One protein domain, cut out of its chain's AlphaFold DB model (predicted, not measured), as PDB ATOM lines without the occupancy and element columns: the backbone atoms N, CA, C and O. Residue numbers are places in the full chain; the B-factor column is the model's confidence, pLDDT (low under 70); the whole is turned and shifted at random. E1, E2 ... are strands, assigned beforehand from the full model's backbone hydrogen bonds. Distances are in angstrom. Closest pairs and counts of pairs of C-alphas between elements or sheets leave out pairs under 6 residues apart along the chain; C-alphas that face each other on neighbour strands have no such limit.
ATOM      1  N   PHE A  70      26.424   3.517   7.559       76.88
ATOM      2  CA  PHE A  70      27.014   2.320   8.171       76.88
ATOM      3  C   PHE A  70      28.479   2.109   7.775       76.88
ATOM      4  O   PHE A  70      29.198   1.330   8.399       76.88
ATOM      5  N   GLY A  71      28.936   2.825   6.748       79.62
ATOM      6  CA  GLY A  71      30.184   2.511   6.080       79.62
ATOM      7  C   GLY A  71      30.070   1.200   5.310       79.62
ATOM      8  O   GLY A  71      29.051   0.510   5.315       79.62
ATOM      9  N   GLY A  72      31.140   0.850   4.615       83.62
ATOM     10  CA  GLY A  72      31.188  -0.416   3.904       83.62
ATOM     11  C   GLY A  72      32.442  -0.575   3.076       83.62
ATOM     12  O   GLY A  72      33.256   0.345   2.936       83.62
ATOM     13  N   GLU A  73      32.582  -1.774   2.540       89.31
ATOM     14  CA  GLU A  73      33.590  -2.128   1.557       89.31
ATOM     15  C   GLU A  73      32.867  -2.549   0.286       89.31
ATOM     16  O   GLU A  73      31.902  -3.311   0.326       89.31
ATOM     17  N   ILE A  74      33.292  -1.985  -0.841       84.75
ATOM     18  CA  ILE A  74      32.783  -2.365  -2.154       84.75
ATOM     19  C   ILE A  74      33.922  -3.064  -2.879       84.75
ATOM     20  O   ILE A  74      34.889  -2.419  -3.296       84.75
ATOM     21  N   GLU A  75      33.792  -4.376  -3.033       89.75
ATOM     22  CA  GLU A  75      34.716  -5.178  -3.821       89.75
ATOM     23  C   GLU A  75      34.487  -4.918  -5.311       89.75
ATOM     24  O   GLU A  75      33.383  -5.069  -5.841       89.75
ATOM     25  N   GLN A  76      35.538  -4.486  -6.001       89.88
ATOM     26  CA  GLN A  76      35.542  -4.320  -7.447       89.88
ATOM     27  C   GLN A  76      36.369  -5.452  -8.055       89.88
ATOM     28  O   GLN A  76      37.588  -5.462  -7.863       89.88
ATOM     29  N   PRO A  77      35.757  -6.391  -8.799       91.19
ATOM     30  CA  PRO A  77      36.510  -7.449  -9.454       91.19
ATOM     31  C   PRO A  77      37.400  -6.873 -10.561       91.19
ATOM     32  O   PRO A  77      37.117  -5.811 -11.135       91.19
ATOM     33  N   ALA A  78      38.470  -7.603 -10.878       91.94
ATOM     34  CA  ALA A  78      39.341  -7.263 -11.993       91.94
ATOM     35  C   ALA A  78      38.537  -7.273 -13.297       91.94
ATOM     36  O   ALA A  78      37.770  -8.198 -13.566       91.94
ATOM     37  N   ARG A  79      38.704  -6.233 -14.114       90.06
ATOM     38  CA  ARG A  79      37.976  -6.089 -15.379       90.06
ATOM     39  C   ARG A  79      38.848  -5.450 -16.445       90.06
ATOM     40  O   ARG A  79      39.675  -4.589 -16.150       90.06
ATOM     41  N   ALA A  80      38.615  -5.824 -17.694       88.75
ATOM     42  CA  ALA A  80      39.145  -5.098 -18.837       88.75
ATOM     43  C   ALA A  80      38.146  -4.008 -19.244       88.75
ATOM     44  O   ALA A  80      36.952  -4.272 -19.382       88.75
ATOM     45  N   ALA A  81      38.626  -2.780 -19.426       87.06
ATOM     46  CA  ALA A  81      37.832  -1.669 -19.932       87.06
ATOM     47  C   ALA A  81      38.491  -1.084 -21.182       87.06
ATOM     48  O   ALA A  81      39.696  -0.834 -21.205       87.06
ATOM     49  N   THR A  82      37.698  -0.831 -22.221       90.62
ATOM     50  CA  THR A  82      38.176  -0.138 -23.419       90.62
ATOM     51  C   THR A  82      38.073   1.363 -23.203       90.62
ATOM     52  O   THR A  82      36.979   1.913 -23.057       90.62
ATOM     53  N   VAL A  83      39.217   2.039 -23.198       90.44
ATOM     54  CA  VAL A  83      39.300   3.489 -23.044       90.44
ATOM     55  C   VAL A  83      39.571   4.124 -24.401       90.44
ATOM     56  O   VAL A  83      40.450   3.696 -25.150       90.44
ATOM     57  N   ARG A  84      38.787   5.153 -24.727       91.88
ATOM     58  CA  ARG A  84      38.865   5.882 -25.995       91.88
ATOM     59  C   ARG A  84      39.645   7.173 -25.788       91.88
ATOM     60  O   ARG A  84      39.315   7.955 -24.896       91.88
ATOM     61  N   TYR A  85      40.628   7.426 -26.640       91.44
ATOM     62  CA  TYR A  85      41.487   8.608 -26.605       91.44
ATOM     63  C   TYR A  85      41.390   9.404 -27.905       91.44
ATOM     64  O   TYR A  85      41.112   8.851 -28.965       91.44
ATOM     65  N   ARG A  86      41.636  10.712 -27.847       90.31
ATOM     66  CA  ARG A  86      41.779  11.592 -29.015       90.31
ATOM     67  C   ARG A  86      43.001  12.482 -28.845       90.31
ATOM     68  O   ARG A  86      43.261  12.951 -27.741       90.31
ATOM     69  N   SER A  87      43.697  12.752 -29.944       88.25
ATOM     70  CA  SER A  87      44.757  13.758 -29.985       88.25
ATOM     71  C   SER A  87      44.180  15.105 -30.424       88.25
ATOM     72  O   SER A  87      43.409  15.175 -31.385       88.25
ATOM     73  N   VAL A  88      44.506  16.169 -29.693       86.75
ATOM     74  CA  VAL A  88      44.093  17.547 -29.978       86.75
ATOM     75  C   VAL A  88      45.280  18.453 -29.720       86.75
ATOM     76  O   VAL A  88      45.743  18.511 -28.589       86.75
ATOM     77  N   ALA A  89      45.768  19.143 -30.753       84.44
ATOM     78  CA  ALA A  89      46.893  20.075 -30.628       84.44
ATOM     79  C   ALA A  89      48.102  19.479 -29.860       84.44
ATOM     80  O   ALA A  89      48.707  20.141 -29.026       84.44
ATOM     81  N   GLY A  90      48.412  18.198 -30.102       86.62
ATOM     82  CA  GLY A  90      49.515  17.483 -29.444       86.62
ATOM     83  C   GLY A  90      49.200  16.896 -28.061       86.62
ATOM     84  O   GLY A  90      50.030  16.175 -27.518       86.62
ATOM     85  N   GLN A  91      48.009  17.131 -27.499       87.00
ATOM     86  CA  GLN A  91      47.587  16.578 -26.209       87.00
ATOM     87  C   GLN A  91      46.641  15.383 -26.376       87.00
ATOM     88  O   GLN A  91      45.725  15.404 -27.202       87.00
ATOM     89  N   VAL A  92      46.833  14.347 -25.556       89.62
ATOM     90  CA  VAL A  92      45.966  13.163 -25.517       89.62
ATOM     91  C   VAL A  92      44.862  13.372 -24.482       89.62
ATOM     92  O   VAL A  92      45.131  13.513 -23.294       89.62
ATOM     93  N   LEU A  93      43.610  13.371 -24.935       89.25
ATOM     94  CA  LEU A  93      42.414  13.545 -24.106       89.25
ATOM     95  C   LEU A  93      41.499  12.323 -24.209       89.25
ATOM     96  O   LEU A  93      41.526  11.601 -25.205       89.25
ATOM     97  N   PHE A  94      40.622  12.122 -23.224       92.25
ATOM     98  CA  PHE A  94      39.576  11.101 -23.324       92.25
ATOM     99  C   PHE A  94      38.532  11.474 -24.387       92.25
ATOM    100  O   PHE A  94      38.072  12.615 -24.483       92.25
ATOM    101  N   ALA A  95      38.142  10.494 -25.196       90.06
ATOM    102  CA  ALA A  95      37.167  10.650 -26.262       90.06
ATOM    103  C   ALA A  95      35.797  10.101 -25.836       90.06
ATOM    104  O   ALA A  95      35.595   8.900 -25.686       90.06
ATOM    105  N   GLY A  96      34.814  10.990 -25.693       87.94
ATOM    106  CA  GLY A  96      33.409  10.598 -25.551       87.94
ATOM    107  C   GLY A  96      32.802  10.027 -26.844       87.94
ATOM    108  O   GLY A  96      33.363  10.152 -27.933       87.94
ATOM    109  N   ARG A  97      31.591   9.461 -26.742       88.38
ATOM    110  CA  ARG A  97      30.878   8.782 -27.847       88.38
ATOM    111  C   ARG A  97      30.764   9.605 -29.138       88.38
ATOM    112  O   ARG A  97      30.867   9.046 -30.222       88.38
ATOM    113  N   LYS A  98      30.587  10.925 -29.028       88.50
ATOM    114  CA  LYS A  98      30.434  11.847 -30.170       88.50
ATOM    115  C   LYS A  98      31.685  11.991 -31.048       88.50
ATOM    116  O   LYS A  98      31.587  12.471 -32.173       88.50
ATOM    117  N   HIS A  99      32.862  11.613 -30.549       84.56
ATOM    118  CA  HIS A  99      34.109  11.754 -31.293       84.56
ATOM    119  C   HIS A  99      34.355  10.514 -32.159       84.56
ATOM    120  O   HIS A  99      34.495   9.400 -31.651       84.56
ATOM    121  N   LYS A 100      34.391  10.726 -33.481       80.81
ATOM    122  CA  LYS A 100      34.542   9.655 -34.481       80.81
ATOM    123  C   LYS A 100      35.996   9.227 -34.705       80.81
ATOM    124  O   LYS A 100      36.242   8.069 -35.005       80.81
ATOM    125  N   ARG A 101      36.955  10.144 -34.536       82.19
ATOM    126  CA  ARG A 101      38.399   9.873 -34.639       82.19
ATOM    127  C   ARG A 101      38.974   9.656 -33.242       82.19
ATOM    128  O   ARG A 101      39.499  10.593 -32.642       82.19
ATOM    129  N   ALA A 102      38.776   8.455 -32.711       85.75
ATOM    130  CA  ALA A 102      39.284   8.062 -31.405       85.75
ATOM    131  C   ALA A 102      40.110   6.780 -31.522       85.75
ATOM    132  O   ALA A 102      39.744   5.875 -32.266       85.75
ATOM    133  N   THR A 103      41.204   6.719 -30.775       87.06
ATOM    134  CA  THR A 103      42.029   5.524 -30.618       87.06
ATOM    135  C   THR A 103      41.528   4.747 -29.413       87.06
ATOM    136  O   THR A 103      41.358   5.313 -28.333       87.06
ATOM    137  N   GLU A 104      41.288   3.456 -29.593       89.38
ATOM    138  CA  GLU A 104      40.835   2.557 -28.538       89.38
ATOM    139  C   GLU A 104      42.012   1.797 -27.940       89.38
ATOM    140  O   GLU A 104      42.857   1.269 -28.661       89.38
ATOM    141  N   ARG A 105      42.074   1.757 -26.608       88.62
ATOM    142  CA  ARG A 105      43.068   0.979 -25.869       88.62
ATOM    143  C   ARG A 105      42.372   0.157 -24.799       88.62
ATOM    144  O   ARG A 105      41.600   0.694 -24.003       88.62
ATOM    145  N   ALA A 106      42.677  -1.133 -24.762       87.19
ATOM    146  CA  ALA A 106      42.283  -1.991 -23.657       87.19
ATOM    147  C   ALA A 106      43.133  -1.653 -22.423       87.19
ATOM    148  O   ALA A 106      44.364  -1.619 -22.494       87.19
ATOM    149  N   VAL A 107      42.469  -1.379 -21.304       87.75
ATOM    150  CA  VAL A 107      43.091  -1.137 -20.002       87.75
ATOM    151  C   VAL A 107      42.601  -2.205 -19.037       87.75
ATOM    152  O   VAL A 107      41.397  -2.359 -18.821       87.75
ATOM    153  N   THR A 108      43.542  -2.934 -18.449       91.50
ATOM    154  CA  THR A 108      43.260  -3.888 -17.377       91.50
ATOM    155  C   THR A 108      43.181  -3.132 -16.060       91.50
ATOM    156  O   THR A 108      44.151  -2.501 -15.643       91.50
ATOM    157  N   ILE A 109      42.022  -3.180 -15.413       88.62
ATOM    158  CA  ILE A 109      41.791  -2.601 -14.091       88.62
ATOM    159  C   ILE A 109      41.896  -3.750 -13.082       88.62
ATOM    160  O   ILE A 109      41.077  -4.674 -13.156       88.62
ATOM    161  N   PRO A 110      42.886  -3.736 -12.171       89.81
ATOM    162  CA  PRO A 110      43.027  -4.786 -11.173       89.81
ATOM    163  C   PRO A 110      41.867  -4.757 -10.172       89.81
ATOM    164  O   PRO A 110      41.209  -3.725  -9.977       89.81
ATOM    165  N   ALA A 111      41.637  -5.904  -9.532       93.25
ATOM    166  CA  ALA A 111      40.685  -5.993  -8.438       93.25
ATOM    167  C   ALA A 111      41.125  -5.061  -7.301       93.25
ATOM    168  O   ALA A 111      42.308  -5.007  -6.962       93.25
ATOM    169  N   HIS A 112      40.186  -4.303  -6.747       91.50
ATOM    170  CA  HIS A 112      40.456  -3.399  -5.633       91.50
ATOM    171  C   HIS A 112      39.220  -3.237  -4.760       91.50
ATOM    172  O   HIS A 112      38.090  -3.448  -5.198       91.50
ATOM    173  N   VAL A 113      39.444  -2.833  -3.516       91.50
ATOM    174  CA  VAL A 113      38.375  -2.574  -2.556       91.50
ATOM    175  C   VAL A 113      38.255  -1.072  -2.358       91.50
ATOM    176  O   VAL A 113      39.239  -0.390  -2.069       91.50
ATOM    177  N   VAL A 114      37.043  -0.544  -2.519       88.00
ATOM    178  CA  VAL A 114      36.735   0.842  -2.161       88.00
ATOM    179  C   VAL A 114      36.207   0.853  -0.732       88.00
ATOM    180  O   VAL A 114      35.098   0.382  -0.470       88.00
ATOM    181  N   ARG A 115      37.000   1.399   0.194       88.25
ATOM    182  CA  ARG A 115      36.616   1.563   1.599       88.25
ATOM    183  C   ARG A 115      35.868   2.878   1.788       88.25
ATOM    184  O   ARG A 115      36.434   3.950   1.588       88.25
ATOM    185  N   ILE A 116      34.613   2.798   2.213       80.88
ATOM    186  CA  ILE A 116      33.811   3.963   2.592       80.88
ATOM    187  C   ILE A 116      33.697   3.963   4.123       80.88
ATOM    188  O   ILE A 116      33.115   3.027   4.679       80.88
ATOM    189  N   PRO A 117      34.267   4.960   4.827       79.25
ATOM    190  CA  PRO A 117      34.134   5.044   6.276       79.25
ATOM    191  C   PRO A 117      32.689   5.380   6.657       79.25
ATOM    192  O   PRO A 117      32.005   6.105   5.930       79.25
ATOM    193  N   ALA A 118      32.246   4.872   7.808       80.38
ATOM    194  CA  ALA A 118      30.946   5.210   8.373       80.38
ATOM    195  C   ALA A 118      30.873   6.719   8.628       80.38
ATOM    196  O   ALA A 118      31.713   7.285   9.333       80.38
ATOM    197  N   ARG A 119      29.894   7.384   8.013       69.88
ATOM    198  CA  ARG A 119      29.646   8.807   8.236       69.88
ATOM    199  C   ARG A 119      28.612   8.925   9.336       69.88
ATOM    200  O   ARG A 119      27.461   8.545   9.143       69.88
ATOM    201  N   GLN A 120      29.026   9.468  10.474       65.44
ATOM    202  CA  GLN A 120      28.101   9.801  11.546       65.44
ATOM    203  C   GLN A 120      27.014  10.721  10.973       65.44
ATOM    204  O   GLN A 120      27.324  11.670  10.245       65.44
ATOM    205  N   TYR A 121      25.744  10.399  11.239       60.56
ATOM    206  CA  TYR A 121      24.628  11.286  10.911       60.56
ATOM    207  C   TYR A 121      24.903  12.676  11.482       60.56
ATOM    208  O   TYR A 121      25.701  12.796  12.411       60.56
TER     209      TYR A 121
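What this domain is: This is residues 70 to 121 of the 149 residues of the protein "Virion morphogenesis family protein" of Acidovorax anthurii (UniProt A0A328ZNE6). A long ribbon of two strands is bent into an arch: E1 and E5 make one arm, E2 and E4 the other, and E3 folds back beside the far end of E2. The printed part has 52 residues with five named strands, E1 to E5, and no named helix, an all-strand class. The sheets, E3-E2-E4 and E1-E5, are antiparallel. The whole is extended, with a radius of gyration of the C-alphas of 16.9 A and spans of 47 by 26 by 19 A.

How they stand to each other: E1, residues 72 to 76, is antiparallel to E5, residues 112 to 116; N 74 and O 114, 3.0 A apart, are within hydrogen-bond range. E1 runs on into E2, residues 79 to 88, at 76 degrees. E2 pairs with E4, residues 103 to 109, over 79 to 85 (N 81 to O 107, 2.9 A). Hairpin partner E3, residues 91 to 94, pairs over 85 to 88 (N 93 to O 86, 2.9 A). E4 runs on into E5 at 74 degrees.

Where its parts are: E1 begins at C-alpha 72 (31.188, -0.416, 3.904) and measures 12.8 A, E2 28.4 A, E3 10.1 A, E4 18.4 A. E5, 12.9 A, ends at C-alpha 116 (33.811, 3.963, 2.592).

The domain as a whole: The C-alphas farthest apart, of Ala 89 and Tyr 121, are 47.9 A apart. The printed part has no cut and no long link. Residues 119 to 121 have pLDDT under 70.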